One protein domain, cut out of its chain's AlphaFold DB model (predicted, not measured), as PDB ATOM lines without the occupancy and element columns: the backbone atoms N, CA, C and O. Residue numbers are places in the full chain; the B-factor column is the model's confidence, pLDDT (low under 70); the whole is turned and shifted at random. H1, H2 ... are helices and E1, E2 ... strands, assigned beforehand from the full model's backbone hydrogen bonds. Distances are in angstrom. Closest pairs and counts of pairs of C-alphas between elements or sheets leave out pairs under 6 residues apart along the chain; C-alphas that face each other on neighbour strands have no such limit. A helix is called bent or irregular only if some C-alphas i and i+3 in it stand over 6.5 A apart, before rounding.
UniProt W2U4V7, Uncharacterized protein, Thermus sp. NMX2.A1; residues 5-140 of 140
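AT A GLANCE: This is residues 5 to 140 of the 140 residues of an uncharacterized protein of Thermus sp. NMX2.A1 (UniProt W2U4V7). A curled, strongly twisted sheet of five strands has H4 packed on one face over E5 and E6; next to H4 comes H3, and beyond H3 lie H1 and H2, away from the sheet. At the opposite end of the longest axis the small hairpin E7 and E8 closes the printed part. The printed part has 136 residues with four named helices and eight named strands, in the order E1 H1 H2 H3 E2 E3 H4 E4 E5 E6 E7 E8, of mixed class. The large sheet runs E3 E1 E4 E5 E6, all antiparallel. The whole is compact, with a radius of gyration of the C-alphas of 13.9 A and spans of 40 by 31 by 26 A.

IN THESE COORDINATES: E1, residues 5 to 7, begins at C-alpha 5 (142.178, 96.098, 91.426). H1, residues 15 to 28, is 20.7 A long and irregular: C-alphas 16 and 19 are 7.4 A apart. H2 is residues 35 to 45, 15.2 A. H3, residues 55 to 62, is neither bent nor irregular, but only just: C-alphas 57 and 60 are 6.5 A apart. E2 is residues 74 to 76, E3 79 to 81, H4 86 to 92 and E4 101 to 105. E5, residues 112 to 118, is 18.8 A and E6, 121 to 126, 16.5 A. E7 is residues 128 to 130; E8, 136 to 139, ends at C-alpha 139 (128.242, 97.958, 77.731).

HOW THE PARTS SIT: E4, E5 and E6 form a meander, each strand the antiparallel neighbour of the one before; N 102 and O 114 are 2.8 A apart, N 115 and O 123 2.8 A. E1 pairs with E4 at N 6 and O 105, 2.9 A, and with E3 at N 80 and O 5, 2.8 A. E3, H4 and E4 are a split strand-helix-strand unit with E1 between the strands and a right-handed crossover. H4 has a height over the sheet of 8.5 A. H3, the hub, touches H4 at a steep tilt of 54 degrees, closest at C-alphas 57 and 88, 4.0 A. H2 touches H3, about perpendicular at 81 degrees, closest at C-alphas 35 and 55, 4.8 A. H1 touches H3 with residues 24 to 28 alone, closest at C-alphas 28 and 62, 6.2 A. E2 pairs with no named strand. In the hairpin E7 and E8, N 129 and O 138 are 2.9 A apart. Every O i to N i+4 pair is within hydrogen-bond range in H2 and H4, but 8 of 10 in H1 and 1 of 4 in H3, where 3 of 5 O i to N i+3 pairs are.

THE WHOLE: The C-alphas of Arg 30 and Glu 140, the two farthest apart, are 40.9 A apart. The printed part has no cut, and H3 to E2 is the long link. Confidence is under 70 at residues 106 to 111 and 126 to 140.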
ATOM      1  N   THR A   5     143.473  95.882  92.070       85.06
ATOM      2  CA  THR A   5     142.178  96.098  91.426       85.06
ATOM      3  C   THR A   5     141.348  97.063  92.253       85.06
ATOM      4  O   THR A   5     141.194  96.884  93.461       85.06
ATOM      5  N   VAL A   6     140.787  98.083  91.614       85.12
ATOM      6  CA  VAL A   6     139.920  99.064  92.275       85.12
ATOM      7  C   VAL A   6     138.459  98.730  91.999       85.12
ATOM      8  O   VAL A   6     138.032  98.701  90.845       85.12
ATOM      9  N   TYR A   7     137.689  98.522  93.064       87.44
ATOM     10  CA  TYR A   7     136.238  98.374  93.024       87.44
ATOM     11  C   TYR A   7     135.616  99.769  93.105       87.44
ATOM     12  O   TYR A   7     135.630 100.408  94.158       87.44
ATOM     13  N   LEU A   8     135.124 100.269  91.972       78.75
ATOM     14  CA  LEU A   8     134.745 101.682  91.827       78.75
ATOM     15  C   LEU A   8     133.334 102.014  92.310       78.75
ATOM     16  O   LEU A   8     133.034 103.185  92.531       78.75
ATOM     17  N   THR A   9     132.469 101.011  92.442       80.81
ATOM     18  CA  THR A   9     131.102 101.221  92.913       80.81
ATOM     19  C   THR A   9     130.937 100.744  94.343       80.81
ATOM     20  O   THR A   9     131.498  99.723  94.748       80.81
ATOM     21  N   ALA A  10     130.101 101.465  95.080       90.19
ATOM     22  CA  ALA A  10     129.440 100.906  96.241       90.19
ATOM     23  C   ALA A  10     128.472  99.818  95.754       90.19
ATOM     24  O   ALA A  10     127.787 100.016  94.748       90.19
ATOM     25  N   LEU A  11     128.451  98.668  96.421       93.62
ATOM     26  CA  LEU A  11     127.605  97.538  96.042       93.62
ATOM     27  C   LEU A  11     126.424  97.447  96.991       93.62
ATOM     28  O   LEU A  11     126.616  97.282  98.199       93.62
ATOM     29  N   LYS A  12     125.205  97.511  96.464       96.38
ATOM     30  CA  LYS A  12     124.012  97.395  97.299       96.38
ATOM     31  C   LYS A  12     123.816  95.961  97.780       96.38
ATOM     32  O   LYS A  12     123.651  95.026  96.989       96.38
ATOM     33  N   VAL A  13     123.823  95.789  99.096       97.50
ATOM     34  CA  VAL A  13     123.709  94.490  99.758       97.50
ATOM     35  C   VAL A  13     122.241  94.120  99.913       97.50
ATOM     36  O   VAL A  13     121.381  94.954 100.196       97.50
ATOM     37  N   ARG A  14     121.945  92.834  99.747       96.88
ATOM     38  CA  ARG A  14     120.629  92.277 100.037       96.88
ATOM     39  C   ARG A  14     120.319  92.433 101.527       96.88
ATOM     40  O   ARG A  14     121.150  92.035 102.344       96.88
ATOM     41  N   PRO A  15     119.130  92.922 101.915       96.50
ATOM     42  CA  PRO A  15     118.803  93.135 103.323       96.50
ATOM     43  C   PRO A  15     119.014  91.897 104.208       96.50
ATOM     44  O   PRO A  15     119.501  92.011 105.327       96.50
ATOM     45  N   GLU A  16     118.717  90.700 103.695       96.50
ATOM     46  CA  GLU A  16     118.891  89.426 104.403       96.50
ATOM     47  C   GLU A  16     120.347  88.936 104.514       96.50
ATOM     48  O   GLU A  16     120.589  87.872 105.083       96.50
ATOM     49  N   ARG A  17     121.308  89.676 103.946       97.75
ATOM     50  CA  ARG A  17     122.749  89.369 103.943       97.75
ATOM     51  C   ARG A  17     123.594  90.420 104.663       97.75
ATOM     52  O   ARG A  17     124.810  90.261 104.728       97.75
ATOM     53  N   ILE A  18     122.973  91.468 105.208       98.06
ATOM     54  CA  ILE A  18     123.669  92.536 105.942       98.06
ATOM     55  C   ILE A  18     124.438  91.957 107.134       98.06
ATOM     56  O   ILE A  18     125.649  92.137 107.213       98.06
ATOM     57  N   GLU A  19     123.771  91.177 107.990       97.81
ATOM     58  CA  GLU A  19     124.403  90.567 109.171       97.81
ATOM     59  C   GLU A  19     125.546  89.606 108.788       97.81
ATOM     60  O   GLU A  19     126.576  89.549 109.464       97.81
ATOM     61  N   ASP A  20     125.402  88.879 107.671       98.25
ATOM     62  CA  ASP A  20     126.453  87.993 107.155       98.25
ATOM     63  C   ASP A  20     127.701  88.802 106.746       98.25
ATOM     64  O   ASP A  20     128.826  88.412 107.068       98.25
ATOM     65  N   LEU A  21     127.525  89.944 106.067       97.75
ATOM     66  CA  LEU A  21     128.636  90.822 105.685       97.75
ATOM     67  C   LEU A  21     129.288  91.508 106.881       97.75
ATOM     68  O   LEU A  21     130.515  91.556 106.942       97.75
ATOM     69  N   GLU A  22     128.506  92.001 107.840       97.75
ATOM     70  CA  GLU A  22     129.052  92.538 109.092       97.75
ATOM     71  C   GLU A  22     129.931  91.488 109.780       97.75
ATOM     72  O   GLU A  22     131.066  91.777 110.165       97.75
ATOM     73  N   ARG A  23     129.470  90.228 109.829       97.94
ATOM     74  CA  ARG A  23     130.251  89.119 110.386       97.94
ATOM     75  C   ARG A  23     131.535  88.849 109.603       97.94
ATOM     76  O   ARG A  23     132.565  88.596 110.227       97.94
ATOM     77  N   ILE A  24     131.493  88.903 108.270       98.06
ATOM     78  CA  ILE A  24     132.675  88.747 107.404       98.06
ATOM     79  C   ILE A  24     133.713  89.836 107.698       98.06
ATOM     80  O   ILE A  24     134.897  89.526 107.856       98.06
ATOM     81  N   LEU A  25     133.285  91.097 107.794       97.25
ATOM     82  CA  LEU A  25     134.169  92.240 108.045       97.25
ATOM     83  C   LEU A  25     134.766  92.197 109.460       97.25
ATOM     84  O   LEU A  25     135.977  92.385 109.622       97.25
ATOM     85  N   ASP A  26     133.956  91.855 110.462       97.19
ATOM     86  CA  ASP A  26     134.410  91.614 111.835       97.19
ATOM     87  C   ASP A  26     135.424  90.472 111.906       97.19
ATOM     88  O   ASP A  26     136.420  90.547 112.635       97.19
ATOM     89  N   LEU A  27     135.179  89.390 111.161       96.88
ATOM     90  CA  LEU A  27     136.087  88.255 111.112       96.88
ATOM     91  C   LEU A  27     137.407  88.673 110.465       96.88
ATOM     92  O   LEU A  27     138.455  88.480 111.074       96.88
ATOM     93  N   ARG A  28     137.372  89.327 109.300       95.88
ATOM     94  CA  ARG A  28     138.562  89.869 108.622       95.88
ATOM     95  C   ARG A  28     139.425  90.703 109.575       95.88
ATOM     96  O   ARG A  28     140.645  90.530 109.602       95.88
ATOM     97  N   ALA A  29     138.807  91.559 110.391       94.44
ATOM     98  CA  ALA A  29     139.503  92.416 111.353       94.44
ATOM     99  C   ALA A  29     140.301  91.645 112.427       94.44
ATOM    100  O   ALA A  29     141.182  92.223 113.064       94.44
ATOM    101  N   ARG A  30     140.059  90.336 112.607       94.31
ATOM    102  CA  ARG A  30     140.847  89.467 113.504       94.31
ATOM    103  C   ARG A  30     142.251  89.140 112.966       94.31
ATOM    104  O   ARG A  30     143.070  88.648 113.737       94.31
ATOM    105  N   GLY A  31     142.547  89.446 111.698       90.06
ATOM    106  CA  GLY A  31     143.903  89.413 111.136       90.06
ATOM    107  C   GLY A  31     144.353  88.038 110.634       90.06
ATOM    108  O   GLY A  31     145.219  87.400 111.230       90.06
ATOM    109  N   PHE A  32     143.791  87.601 109.505       96.00
ATOM    110  CA  PHE A  32     144.185  86.366 108.821       96.00
ATOM    111  C   PHE A  32     145.393  86.585 107.906       96.00
ATOM    112  O   PHE A  32     145.570  87.659 107.340       96.00
ATOM    113  N   SER A  33     146.239  85.558 107.771       90.75
ATOM    114  CA  SER A  33     147.474  85.621 106.966       90.75
ATOM    115  C   SER A  33     147.389  84.864 105.637       90.75
ATOM    116  O   SER A  33     148.261  85.040 104.790       90.75
ATOM    117  N   THR A  34     146.381  84.007 105.457       96.31
ATOM    118  CA  THR A  34     146.186  83.196 104.248       96.31
ATOM    119  C   THR A  34     144.715  83.196 103.838       96.31
ATOM    120  O   THR A  34     143.827  83.415 104.669       96.31
ATOM    121  N   LEU A  35     144.462  82.948 102.551       96.69
ATOM    122  CA  LEU A  35     143.107  82.827 102.014       96.69
ATOM    123  C   LEU A  35     142.421  81.564 102.539       96.69
ATOM    124  O   LEU A  35     141.225  81.581 102.813       96.69
ATOM    125  N   GLU A  36     143.179  80.485 102.719       98.06
ATOM    126  CA  GLU A  36     142.693  79.201 103.214       98.06
ATOM    127  C   GLU A  36     142.197  79.297 104.656       98.06
ATOM    128  O   GLU A  36     141.089  78.845 104.949       98.06
ATOM    129  N   ASP A  37     142.975  79.923 105.544       98.12
ATOM    130  CA  ASP A  37     142.583  80.087 106.947       98.12
ATOM    131  C   ASP A  37     141.356  80.995 107.068       98.12
ATOM    132  O   ASP A  37     140.459  80.738 107.874       98.12
ATOM    133  N   PHE A  38     141.294  82.048 106.248       98.25
ATOM    134  CA  PHE A  38     140.156  82.958 106.246       98.25
ATOM    135  C   PHE A  38     138.890  82.294 105.691       98.25
ATOM    136  O   PHE A  38     137.829  82.397 106.307       98.25
ATOM    137  N   ALA A  39     138.997  81.551 104.585       98.25
ATOM    138  CA  ALA A  39     137.885  80.778 104.037       98.25
ATOM    139  C   ALA A  39     137.377  79.741 105.046       98.25
ATOM    140  O   ALA A  39     136.172  79.649 105.268       98.25
ATOM    141  N   ALA A  40     138.274  79.005 105.710       98.12
ATOM    142  CA  ALA A  40     137.895  78.030 106.731       98.12
ATOM    143  C   ALA A  40     137.157  78.684 107.913       98.12
ATOM    144  O   ALA A  40     136.125  78.177 108.351       98.12
ATOM    145  N   ALA A  41     137.638  79.836 108.390       98.25
ATOM    146  CA  ALA A  41     136.974  80.567 109.463       98.25
ATOM    147  C   ALA A  41     135.585  81.082 109.044       98.25
ATOM    148  O   ALA A  41     134.642  81.015 109.828       98.25
ATOM    149  N   LEU A  42     135.430  81.540 107.798       98.31
ATOM    150  CA  LEU A  42     134.129  81.927 107.250       98.31
ATOM    151  C   LEU A  42     133.163  80.743 107.145       98.31
ATOM    152  O   LEU A  42     131.992  80.880 107.488       98.31
ATOM    153  N   GLN A  43     133.643  79.571 106.726       98.31
ATOM    154  CA  GLN A  43     132.834  78.349 106.678       98.31
ATOM    155  C   GLN A  43     132.338  77.913 108.063       98.31
ATOM    156  O   GLN A  43     131.243  77.359 108.172       98.31
ATOM    157  N   GLU A  44     133.131  78.144 109.111       97.88
ATOM    158  CA  GLU A  44     132.751  77.861 110.497       97.88
ATOM    159  C   GLU A  44     131.734  78.879 111.036       97.88
ATOM    160  O   GLU A  44     130.732  78.492 111.636       97.88
ATOM    161  N   GLU A  45     131.976  80.170 110.802       97.69
ATOM    162  CA  GLU A  45     131.150  81.272 111.315       97.69
ATOM    163  C   GLU A  45     129.814  81.414 110.567       97.69
ATOM    164  O   GLU A  45     128.806  81.790 111.166       97.69
ATOM    165  N   LEU A  46     129.786  81.084 109.273       97.81
ATOM    166  CA  LEU A  46     128.628  81.218 108.384       97.81
ATOM    167  C   LEU A  46     128.335  79.882 107.669       97.81
ATOM    168  O   LEU A  46     128.472  79.761 106.445       97.81
ATOM    169  N   PRO A  47     127.908  78.841 108.410       97.31
ATOM    170  CA  PRO A  47     127.773  77.485 107.877       97.31
ATOM    171  C   PRO A  47     126.699  77.349 106.788       97.31
ATOM    172  O   PRO A  47     126.758  76.414 105.985       97.31
ATOM    173  N   HIS A  48     125.723  78.262 106.730       96.62
ATOM    174  CA  HIS A  48     124.709  78.316 105.668       96.62
ATOM    175  C   HIS A  48     125.272  78.745 104.308       96.62
ATOM    176  O   HIS A  48     124.627  78.488 103.295       96.62
ATOM    177  N   LEU A  49     126.467  79.340 104.276       96.38
ATOM    178  CA  LEU A  49     127.166  79.783 103.064       96.38
ATOM    179  C   LEU A  49     128.500  79.056 102.848       96.38
ATOM    180  O   LEU A  49     129.272  79.436 101.972       96.38
ATOM    181  N   LYS A  50     128.782  77.991 103.605       96.69
ATOM    182  CA  LYS A  50     130.091  77.317 103.599       96.69
ATOM    183  C   LYS A  50     130.607  76.944 102.200       96.69
ATOM    184  O   LYS A  50     131.791  77.082 101.927       96.69
ATOM    185  N   ASP A  51     129.721  76.505 101.305       96.12
ATOM    186  CA  ASP A  51     130.105  76.023  99.973       96.12
ATOM    187  C   ASP A  51     130.449  77.185  99.019       96.12
ATOM    188  O   ASP A  51     130.989  76.964  97.938       96.12
ATOM    189  N   VAL A  52     130.145  78.421  99.427       96.19
ATOM    190  CA  VAL A  52     130.452  79.656  98.699       96.19
ATOM    191  C   VAL A  52     131.861  80.164  99.032       96.19
ATOM    192  O   VAL A  52     132.528  80.750  98.181       96.19
ATOM    193  N   PHE A  53     132.344  79.939 100.257       97.69
ATOM    194  CA  PHE A  53     133.645  80.436 100.706       97.69
ATOM    195  C   PHE A  53     134.787  79.554 100.202       97.69
ATOM    196  O   PHE A  53     135.221  78.619 100.875       97.69
ATOM    197  N   VAL A  54     135.291  79.880  99.016       96.62
ATOM    198  CA  VAL A  54     136.522  79.307  98.454       96.62
ATOM    199  C   VAL A  54     137.690  80.289  98.608       96.62
ATOM    200  O   VAL A  54     137.447  81.500  98.569       96.62
ATOM    201  N   PRO A  55     138.944  79.819  98.770       96.38
ATOM    202  CA  PRO A  55     140.108  80.689  98.973       96.38
ATOM    203  C   PRO A  55     140.224  81.817  97.938       96.38
ATOM    204  O   PRO A  55     140.412  82.975  98.296       96.38
ATOM    205  N   GLU A  56     140.027  81.505  96.658       93.69
ATOM    206  CA  GLU A  56     140.123  82.467  95.556       93.69
ATOM    207  C   GLU A  56     139.017  83.530  95.597       93.69
ATOM    208  O   GLU A  56     139.218  84.650  95.139       93.69
ATOM    209  N   GLY A  57     137.849  83.197  96.152       95.25
ATOM    210  CA  GLY A  57     136.716  84.115  96.249       95.25
ATOM    211  C   GLY A  57     136.831  85.062  97.436       95.25
ATOM    212  O   GLY A  57     136.519  86.243  97.317       95.25
ATOM    213  N   VAL A  58     137.301  84.570  98.588       97.19
ATOM    214  CA  VAL A  58     137.378  85.374  99.825       97.19
ATOM    215  C   VAL A  58     138.481  86.436  99.790       97.19
ATOM    216  O   VAL A  58     138.505  87.317 100.655       97.19
ATOM    217  N   GLY A  59     139.355  86.386  98.778       95.44
ATOM    218  CA  GLY A  59     140.388  87.392  98.516       95.44
ATOM    219  C   GLY A  59     139.835  88.811  98.444       95.44
ATOM    220  O   GLY A  59     140.452  89.724  98.991       95.44
ATOM    221  N   VAL A  60     138.612  88.972  97.933       95.00
ATOM    222  CA  VAL A  60     137.948  90.276  97.832       95.00
ATOM    223  C   VAL A  60     137.793  90.981  99.175       95.00
ATOM    224  O   VAL A  60     137.901  92.198  99.252       95.00
ATOM    225  N   PHE A  61     137.577  90.224 100.250       96.75
ATOM    226  CA  PHE A  61     137.473  90.781 101.593       96.75
ATOM    227  C   PHE A  61     138.842  90.837 102.259       96.75
ATOM    228  O   PHE A  61     139.206  91.872 102.816       96.75
ATOM    229  N   LEU A  62     139.616  89.748 102.206       96.75
ATOM    230  CA  LEU A  62     140.886  89.675 102.929       96.75
ATOM    231  C   LEU A  62     141.887  90.727 102.438       96.75
ATOM    232  O   LEU A  62     142.512  91.403 103.253       96.75
ATOM    233  N   ASN A  63     141.971  90.903 101.120       95.06
ATOM    234  CA  ASN A  63     142.958  91.759 100.466       95.06
ATOM    235  C   ASN A  63     142.442  93.176 100.178       95.06
ATOM    236  O   ASN A  63     143.179  93.993  99.627       95.06
ATOM    237  N   SER A  64     141.186  93.475 100.518       94.44
ATOM    238  CA  SER A  64     140.642  94.827 100.403       94.44
ATOM    239  C   SER A  64     141.309  95.771 101.406       94.44
ATOM    240  O   SER A  64     141.545  95.405 102.558       94.44
ATOM    241  N   VAL A  65     141.600  96.997 100.987       91.88
ATOM    242  CA  VAL A  65     142.080  98.090 101.829       91.88
ATOM    243  C   VAL A  65     140.867  98.748 102.480       91.88
ATOM    244  O   VAL A  65     140.145  99.503 101.837       91.88
ATOM    245  N   GLU A  66     140.675  98.450 103.766       90.94
ATOM    246  CA  GLU A  66     139.623  99.025 104.621       90.94
ATOM    247  C   GLU A  66     138.187  98.857 104.076       90.94
ATOM    248  O   GLU A  66     137.462  99.843 103.942       90.94
ATOM    249  N   PRO A  67     137.733  97.619 103.793       95.31
ATOM    250  CA  PRO A  67     136.354  97.394 103.394       95.31
ATOM    251  C   PRO A  67     135.399  97.767 104.528       95.31
ATOM    252  O   PRO A  67     135.661  97.457 105.695       95.31
ATOM    253  N   TYR A  68     134.270  98.379 104.182       96.75
ATOM    254  CA  TYR A  68     133.223  98.718 105.142       96.75
ATOM    255  C   TYR A  68     131.829  98.603 104.526       96.75
ATOM    256  O   TYR A  68     131.649  98.698 103.311       96.75
ATOM    257  N   LEU A  69     130.840  98.398 105.393       97.44
ATOM    258  CA  LEU A  69     129.421  98.465 105.075       97.44
ATOM    259  C   LEU A  69     128.873  99.766 105.671       97.44
ATOM    260  O   LEU A  69     129.127 100.045 106.844       97.44
ATOM    261  N   ASP A  70     128.188 100.583 104.873       97.06
ATOM    262  CA  ASP A  70     127.552 101.803 105.381       97.06
ATOM    263  C   ASP A  70     126.178 101.534 106.025       97.06
ATOM    264  O   ASP A  70     125.619 100.441 105.928       97.06
ATOM    265  N   GLU A  71     125.622 102.551 106.692       95.25
ATOM    266  CA  GLU A  71     124.313 102.466 107.365       95.25
ATOM    267  C   GLU A  71     123.140 102.236 106.393       95.25
ATOM    268  O   GLU A  71     122.052 101.840 106.814       95.25
ATOM    269  N   GLU A  72     123.344 102.485 105.097       95.19
ATOM    270  CA  GLU A  72     122.350 102.291 104.040       95.19
ATOM    271  C   GLU A  72     122.441 100.893 103.400       95.19
ATOM    272  O   GLU A  72     121.602 100.542 102.567       95.19
ATOM    273  N   GLY A  73     123.411 100.072 103.816       96.38
ATOM    274  CA  GLY A  73     123.616  98.718 103.310       96.38
ATOM    275  C   GLY A  73     124.429  98.660 102.016       96.38
ATOM    276  O   GLY A  73     124.261  97.718 101.240       96.38
ATOM    277  N   HIS A  74     125.302  99.633 101.759       96.62
ATOM    278  CA  HIS A  74     126.245  99.577 100.646       96.62
ATOM    279  C   HIS A  74     127.628  99.128 101.109       96.62
ATOM    280  O   HIS A  74     128.217  99.684 102.039       96.62
ATOM    281  N   LEU A  75     128.152  98.107 100.434       96.94
ATOM    282  CA  LEU A  75     129.484  97.569 100.654       96.94
ATOM    283  C   LEU A  75     130.503  98.341  99.811       96.94
ATOM    284  O   LEU A  75     130.388  98.411  98.585       96.94
ATOM    285  N   TYR A  76     131.541  98.841 100.470       95.25
ATOM    286  CA  TYR A  76     132.694  99.482  99.854       95.25
ATOM    287  C   TYR A  76     133.908  98.580 100.036       95.25
ATOM    288  O   TYR A  76     134.272  98.237 101.157       95.25
ATOM    289  N   LEU A  77     134.528  98.195  98.921       92.75
ATOM    290  CA  LEU A  77     135.719  97.334  98.897       92.75
ATOM    291  C   LEU A  77     136.996  98.111  98.561       92.75
ATOM    292  O   LEU A  77     138.096  97.615  98.788       92.75
ATOM    293  N   GLY A  78     136.862  99.319  98.009       90.06
ATOM    294  CA  GLY A  78     137.991 100.170  97.662       90.06
ATOM    295  C   GLY A  78     139.018  99.450  96.788       90.06
ATOM    296  O   GLY A  78     138.715  98.963  95.701       90.06
ATOM    297  N   THR A  79     140.257  99.421  97.265       90.75
ATOM    298  CA  THR A  79     141.388  98.802  96.568       90.75
ATOM    299  C   THR A  79     141.584  97.370  97.053       90.75
ATOM    300  O   THR A  79     141.644  97.162  98.256       90.75
ATOM    301  N   VAL A  80     141.726  96.395  96.155       91.25
ATOM    302  CA  VAL A  80     141.935  94.976  96.487       91.25
ATOM    303  C   VAL A  80     143.242  94.484  95.869       91.25
ATOM    304  O   VAL A  80     143.406  94.490  94.646       91.25
ATOM    305  N   GLU A  81     144.182  94.046  96.709       90.56
ATOM    306  CA  GLU A  81     145.450  93.471  96.239       90.56
ATOM    307  C   GLU A  81     145.239  92.081  95.627       90.56
ATOM    308  O   GLU A  81     144.607  91.208  96.225       90.56
ATOM    309  N   ASN A  82     145.811  91.854  94.442       87.50
ATOM    310  CA  ASN A  82     145.602  90.649  93.638       87.50
ATOM    311  C   ASN A  82     144.111  90.297  93.503       87.50
ATOM    312  O   ASN A  82     143.760  89.130  93.646       87.50
ATOM    313  N   GLY A  83     143.248  91.293  93.285       86.50
ATOM    314  CA  GLY A  83     141.806  91.102  93.118       86.50
ATOM    315  C   GLY A  83     141.356  91.114  91.657       86.50
ATOM    316  O   GLY A  83     142.160  91.150  90.720       86.50
ATOM    317  N   GLY A  84     140.043  91.168  91.463       83.56
ATOM    318  CA  GLY A  84     139.379  91.223  90.164       83.56
ATOM    319  C   GLY A  84     139.127  89.858  89.522       83.56
ATOM    320  O   GLY A  84     138.891  89.787  88.311       83.56
ATOM    321  N   TRP A  85     139.176  88.780  90.305       87.69
ATOM    322  CA  TRP A  85     138.931  87.425  89.819       87.69
ATOM    323  C   TRP A  85     137.436  87.141  89.677       87.69
ATOM    324  O   TRP A  85     136.575  87.774  90.292       87.69
ATOM    325  N   ARG A  86     137.102  86.144  88.857       91.69
ATOM    326  CA  ARG A  86     135.705  85.738  88.662       91.69
ATOM    327  C   ARG A  86     135.118  85.129  89.936       91.69
ATOM    328  O   ARG A  86     133.933  85.293  90.201       91.69
ATOM    329  N   GLU A  87     135.934  84.430  90.706       94.69
ATOM    330  CA  GLU A  87     135.584  83.770  91.962       94.69
ATOM    331  C   GLU A  87     135.132  84.788  93.017       94.69
ATOM    332  O   GLU A  87     134.161  84.547  93.731       94.69
ATOM    333  N   GLU A  88     135.759  85.962  93.050       94.88
ATOM    334  CA  GLU A  88     135.367  87.084  93.906       94.88
ATOM    335  C   GLU A  88     134.010  87.652  93.489       94.88
ATOM    336  O   GLU A  88     133.139  87.878  94.326       94.88
ATOM    337  N   ALA A  89     133.788  87.828  92.185       94.19
ATOM    338  CA  ALA A  89     132.497  88.280  91.673       94.19
ATOM    339  C   ALA A  89     131.377  87.267  91.955       94.19
ATOM    340  O   ALA A  89     130.261  87.650  92.316       94.19
ATOM    341  N   LEU A  90     131.673  85.970  91.833       96.75
ATOM    342  CA  LEU A  90     130.752  84.899  92.204       96.75
ATOM    343  C   LEU A  90     130.435  84.940  93.697       96.75
ATOM    344  O   LEU A  90     129.256  84.914  94.038       96.75
ATOM    345  N   LEU A  91     131.436  85.077  94.572       97.44
ATOM    346  CA  LEU A  91     131.214  85.237  96.010       97.44
ATOM    347  C   LEU A  91     130.317  86.447  96.296       97.44
ATOM    348  O   LEU A  91     129.286  86.305  96.952       97.44
ATOM    349  N   LEU A  92     130.657  87.620  95.754       96.50
ATOM    350  CA  LEU A  92     129.890  88.853  95.953       96.50
ATOM    351  C   LEU A  92     128.433  88.723  95.493       96.50
ATOM    352  O   LEU A  92     127.542  89.252  96.155       96.50
ATOM    353  N   SER A  93     128.157  87.965  94.426       96.88
ATOM    354  CA  SER A  93     126.791  87.741  93.922       96.88
ATOM    355  C   SER A  93     125.833  87.100  94.940       96.88
ATOM    356  O   SER A  93     124.613  87.213  94.788       96.88
ATOM    357  N   HIS A  94     126.360  86.451  95.987       97.62
ATOM    358  CA  HIS A  94     125.563  85.918  97.099       97.62
ATOM    359  C   HIS A  94     125.102  86.979  98.100       97.62
ATOM    360  O   HIS A  94     124.127  86.746  98.817       97.62
ATOM    361  N   PHE A  95     125.769  88.132  98.134       97.62
ATOM    362  CA  PHE A  95     125.502  89.204  99.089       97.62
ATOM    363  C   PHE A  95     124.801  90.398  98.451       97.62
ATOM    364  O   PHE A  95     124.014  91.053  99.123       97.62
ATOM    365  N   VAL A  96     125.051  90.679  97.171       95.94
ATOM    366  CA  VAL A  96     124.583  91.910  96.511       95.94
ATOM    367  C   VAL A  96     123.311  91.694  95.688       95.94
ATOM    368  O   VAL A  96     123.003  90.568  95.267       95.94
ATOM    369  N   GLU A  97     122.529  92.755  95.492       94.50
ATOM    370  CA  GLU A  97     121.268  92.698  94.747       94.50
ATOM    371  C   GLU A  97     121.480  92.293  93.268       94.50
ATOM    372  O   GLU A  97     122.483  92.650  92.646       94.50
ATOM    373  N   PRO A  98     120.543  91.542  92.653       93.50
ATOM    374  CA  PRO A  98     120.556  91.325  91.210       93.50
ATOM    375  C   PRO A  98     120.515  92.647  90.435       93.50
ATOM    376  O   PRO A  98     119.727  93.534  90.746       93.50
ATOM    377  N   GLY A  99     121.318  92.741  89.380       87.31
ATOM    378  CA  GLY A  99     121.487  93.945  88.569       87.31
ATOM    379  C   GLY A  99     122.676  94.809  88.985       87.31
ATOM    380  O   GLY A  99     123.142  95.578  88.145       87.31
ATOM    381  N   GLU A 100     123.204  94.635  90.202       88.19
ATOM    382  CA  GLU A 100     124.414  95.326  90.655       88.19
ATOM    383  C   GLU A 100     125.606  95.005  89.753       88.19
ATOM    384  O   GLU A 100     125.750  93.888  89.236       88.19
ATOM    385  N   VAL A 101     126.469  96.001  89.563       85.81
ATOM    386  CA  VAL A 101     127.614  95.906  88.661       85.81
ATOM    387  C   VAL A 101     128.899  96.060  89.443       85.81
ATOM    388  O   VAL A 101     129.246  97.132  89.905       85.81
ATOM    389  N   ILE A 102     129.655  94.978  89.526       87.12
ATOM    390  CA  ILE A 102     130.980  94.945  90.127       87.12
ATOM    391  C   ILE A 102     131.956  95.526  89.101       87.12
ATOM    392  O   ILE A 102     132.441  94.811  88.223       87.12
ATOM    393  N   ALA A 103     132.172  96.841  89.167       80.56
ATOM    394  CA  ALA A 103     133.066  97.575  88.276       80.56
ATOM    395  C   ALA A 103     134.508  97.544  88.795       80.56
ATOM    396  O   ALA A 103     134.772  97.983  89.917       80.56
ATOM    397  N   LEU A 104     135.420  97.059  87.955       81.19
ATOM    398  CA  LEU A 104     136.829  96.865  88.268       81.19
ATOM    399  C   LEU A 104     137.684  97.750  87.358       81.19
ATOM    400  O   LEU A 104     137.466  97.811  86.144       81.19
ATOM    401  N   ALA A 105     138.671  98.421  87.941       74.44
ATOM    402  CA  ALA A 105     139.734  99.094  87.209       74.44
ATOM    403  C   ALA A 105     141.094  98.528  87.626       74.44
ATOM    404  O   ALA A 105     141.342  98.336  88.816       74.44
ATOM    405  N   ASP A 106     141.957  98.299  86.641       67.25
ATOM    406  CA  ASP A 106     143.394  98.091  86.829       67.25
ATOM    407  C   ASP A 106     144.119  99.337  86.295       67.25
ATOM    408  O   ASP A 106     143.608 100.022  85.400       67.25
ATOM    409  N   ASP A 107     145.308  99.627  86.818       54.84
ATOM    410  CA  ASP A 107     146.115 100.830  86.573       54.84
ATOM    411  C   ASP A 107     146.389 101.103  85.074       54.84
ATOM    412  O   ASP A 107     146.879 102.180  84.707       54.84
ATOM    413  N   HIS A 108     146.118 100.134  84.189       45.19
ATOM    414  CA  HIS A 108     146.526 100.125  82.784       45.19
ATOM    415  C   HIS A 108     145.431  99.763  81.754       45.19
ATOM    416  O   HIS A 108     145.718  99.855  80.558       45.19
ATOM    417  N   GLU A 109     144.201  99.392  82.144       51.88
ATOM    418  CA  GLU A 109     143.185  98.873  81.202       51.88
ATOM    419  C   GLU A 109     141.785  99.508  81.313       51.88
ATOM    420  O   GLU A 109     141.408 100.126  82.307       51.88
ATOM    421  N   SER A 110     141.006  99.349  80.234       54.78
ATOM    422  CA  SER A 110     139.572  99.643  80.183       54.78
ATOM    423  C   SER A 110     138.815  98.899  81.285       54.78
ATOM    424  O   SER A 110     139.113  97.743  81.570       54.78
ATOM    425  N   LEU A 111     137.781  99.540  81.836       66.19
ATOM    426  CA  LEU A 111     136.883  98.949  82.828       66.19
ATOM    427  C   LEU A 111     136.372  97.575  82.369       66.19
ATOM    428  O   LEU A 111     135.707  97.460  81.332       66.19
ATOM    429  N   TYR A 112     136.652  96.552  83.169       75.75
ATOM    430  CA  TYR A 112     135.996  95.254  83.093       75.75
ATOM    431  C   TYR A 112     135.188  95.048  84.369       75.75
ATOM    432  O   TYR A 112     135.395  95.710  85.383       75.75
ATOM    433  N   GLY A 113     134.202  94.170  84.325       85.81
ATOM    434  CA  GLY A 113     133.364  93.978  85.492       85.81
ATOM    435  C   GLY A 113     132.394  92.842  85.329       85.81
ATOM    436  O   GLY A 113     132.405  92.117  84.332       85.81
ATOM    437  N   TYR A 114     131.538  92.704  86.326       90.06
ATOM    438  CA  TYR A 114     130.547  91.650  86.373       90.06
ATOM    439  C   TYR A 114     129.197  92.231  86.746       90.06
ATOM    440  O   TYR A 114     129.086  92.955  87.730       90.06
ATOM    441  N   ARG A 115     128.157  91.886  85.994       91.56
ATOM    442  CA  ARG A 115     126.779  92.117  86.420       91.56
ATOM    443  C   ARG A 115     126.297  90.917  87.213       91.56
ATOM    444  O   ARG A 115     126.397  89.783  86.742       91.56
ATOM    445  N   VAL A 116     125.718  91.163  88.379       93.69
ATOM    446  CA  VAL A 116     125.051  90.121  89.156       93.69
ATOM    447  C   VAL A 116     123.725  89.785  88.495       93.69
ATOM    448  O   VAL A 116     122.821  90.612  88.420       93.69
ATOM    449  N   VAL A 117     123.604  88.562  87.983       95.00
ATOM    450  CA  VAL A 117     122.367  88.086  87.348       95.00
ATOM    451  C   VAL A 117     121.410  87.583  88.420       95.00
ATOM    452  O   VAL A 117     120.220  87.893  88.411       95.00
ATOM    453  N   ARG A 118     121.947  86.800  89.358       95.19
ATOM    454  CA  ARG A 118     121.270  86.289  90.551       95.19
ATOM    455  C   ARG A 118     122.316  85.752  91.523       95.19
ATOM    456  O   ARG A 118     123.510  85.792  91.258       95.19
ATOM    457  N   GLU A 119     121.850  85.217  92.644       95.12
ATOM    458  CA  GLU A 119     122.721  84.546  93.609       95.12
ATOM    459  C   GLU A 119     123.538  83.417  92.961       95.12
ATOM    460  O   GLU A 119     122.966  82.520  92.334       95.12
ATOM    461  N   GLY A 120     124.863  83.493  93.105       94.44
ATOM    462  CA  GLY A 120     125.823  82.545  92.541       94.44
ATOM    463  C   GLY A 120     126.019  82.653  91.025       94.44
ATOM    464  O   GLY A 120     126.623  81.762  90.426       94.44
ATOM    465  N   GLU A 121     125.497  83.698  90.374       95.81
ATOM    466  CA  GLU A 121     125.598  83.873  88.924       95.81
ATOM    467  C   GLU A 121     125.944  85.311  88.539       95.81
ATOM    468  O   GLU A 121     125.233  86.267  88.861       95.81
ATOM    469  N   VAL A 122     127.018  85.438  87.761       94.44
ATOM    470  CA  VAL A 122     127.479  86.706  87.204       94.44
ATOM    471  C   VAL A 122     127.703  86.614  85.704       94.44
ATOM    472  O   VAL A 122     128.110  85.575  85.175       94.44
ATOM    473  N   GLU A 123     127.489  87.735  85.031       92.19
ATOM    474  CA  GLU A 123     127.775  87.935  83.617       92.19
ATOM    475  C   GLU A 123     128.952  88.898  83.473       92.19
ATOM    476  O   GLU A 123     128.939  89.984  84.048       92.19
ATOM    477  N   ALA A 124     129.978  88.499  82.721       89.06
ATOM    478  CA  ALA A 124     131.119  89.363  82.452       89.06
ATOM    479  C   ALA A 124     130.715  90.505  81.510       89.06
ATOM    480  O   ALA A 124     130.126  90.261  80.458       89.06
ATOM    481  N   LEU A 125     131.084  91.730  81.867       82.81
ATOM    482  CA  LEU A 125     130.914  92.920  81.044       82.81
ATOM    483  C   LEU A 125     132.241  93.228  80.349       82.81
ATOM    484  O   LEU A 125     133.277  93.356  81.011       82.81
ATOM    485  N   LYS A 126     132.226  93.342  79.018       66.88
ATOM    486  CA  LYS A 126     133.385  93.793  78.244       66.88
ATOM    487  C   LYS A 126     133.198  95.272  77.940       66.88
ATOM    488  O   LYS A 126     132.384  95.630  77.109       66.88
ATOM    489  N   GLY A 127     133.939  96.132  78.637       61.25
ATOM    490  CA  GLY A 127     133.843  97.578  78.449       61.25
ATOM    491  C   GLY A 127     132.500  98.126  78.917       61.25
ATOM    492  O   GLY A 127     131.565  98.254  78.137       61.25
ATOM    493  N   ALA A 128     132.416  98.491  80.193       57.19
ATOM    494  CA  ALA A 128     131.274  99.227  80.716       57.19
ATOM    495  C   ALA A 128     131.654 100.698  80.930       57.19
ATOM    496  O   ALA A 128     132.677 100.990  81.549       57.19
ATOM    497  N   LEU A 129     130.828 101.631  80.449       56.25
ATOM    498  CA  LEU A 129     130.867 103.007  80.948       56.25
ATOM    499  C   LEU A 129     129.938 103.084  82.150       56.25
ATOM    500  O   LEU A 129     128.768 102.709  82.061       56.25
ATOM    501  N   VAL A 130     130.468 103.594  83.253       55.94
ATOM    502  CA  VAL A 130     129.759 103.740  84.521       55.94
ATOM    503  C   VAL A 130     129.656 105.230  84.836       55.94
ATOM    504  O   VAL A 130     130.619 105.970  84.619       55.94
ATOM    505  N   ASN A 131     128.489 105.701  85.274       57.03
ATOM    506  CA  ASN A 131     128.334 107.097  85.688       57.03
ATOM    507  C   ASN A 131     128.880 107.331  87.110       57.03
ATOM    508  O   ASN A 131     129.311 106.403  87.788       57.03
ATOM    509  N   GLU A 132     128.833 108.582  87.581       49.19
ATOM    510  CA  GLU A 132     129.327 108.988  88.911       49.19
ATOM    511  C   GLU A 132     128.636 108.277  90.093       49.19
ATOM    512  O   GLU A 132     129.084 108.406  91.228       49.19
ATOM    513  N   LYS A 133     127.547 107.541  89.842       52.19
ATOM    514  CA  LYS A 133     126.784 106.788  90.844       52.19
ATOM    515  C   LYS A 133     127.025 105.280  90.792       52.19
ATOM    516  O   LYS A 133     126.352 104.556  91.513       52.19
ATOM    517  N   GLY A 134     127.919 104.799  89.927       51.59
ATOM    518  CA  GLY A 134     128.138 103.361  89.763       51.59
ATOM    519  C   GLY A 134     127.149 102.671  88.813       51.59
ATOM    520  O   GLY A 134     127.215 101.457  88.635       51.59
ATOM    521  N   GLU A 135     126.265 103.416  88.137       57.00
ATOM    522  CA  GLU A 135     125.289 102.837  87.208       57.00
ATOM    523  C   GLU A 135     125.901 102.640  85.812       57.00
ATOM    524  O   GLU A 135     126.527 103.552  85.259       57.00
ATOM    525  N   VAL A 136     125.671 101.477  85.194       58.47
ATOM    526  CA  VAL A 136     126.107 101.216  83.813       58.47
ATOM    527  C   VAL A 136     125.273 102.027  82.828       58.47
ATOM    528  O   VAL A 136     124.066 101.831  82.697       58.47
ATOM    529  N   VAL A 137     125.942 102.907  82.086       63.53
ATOM    530  CA  VAL A 137     125.345 103.728  81.023       63.53
ATOM    531  C   VAL A 137     125.647 103.200  79.618       63.53
ATOM    532  O   VAL A 137     125.008 103.631  78.658       63.53
ATOM    533  N   TRP A 138     126.588 102.259  79.481       48.31
ATOM    534  CA  TRP A 138     126.898 101.558  78.229       48.31
ATOM    535  C   TRP A 138     127.683 100.266  78.502       48.31
ATOM    536  O   TRP A 138     128.485 100.245  79.431       48.31
ATOM    537  N   THR A 139     127.476  99.221  77.697       61.41
ATOM    538  CA  THR A 139     128.242  97.958  77.731       61.41
ATOM    539  C   THR A 139     128.360  97.371  76.315       61.41
ATOM    540  O   THR A 139     127.402  97.506  75.547       61.41
ATOM    541  N   GLU A 140     129.493  96.737  75.975       54.16
ATOM    542  CA  GLU A 140     129.734  95.987  74.714       54.16
ATOM    543  C   GLU A 140     129.673  94.460  74.900       54.16
ATOM    544  O   GLU A 140     130.029  93.955  75.992       54.16
TER     545      GLU A 140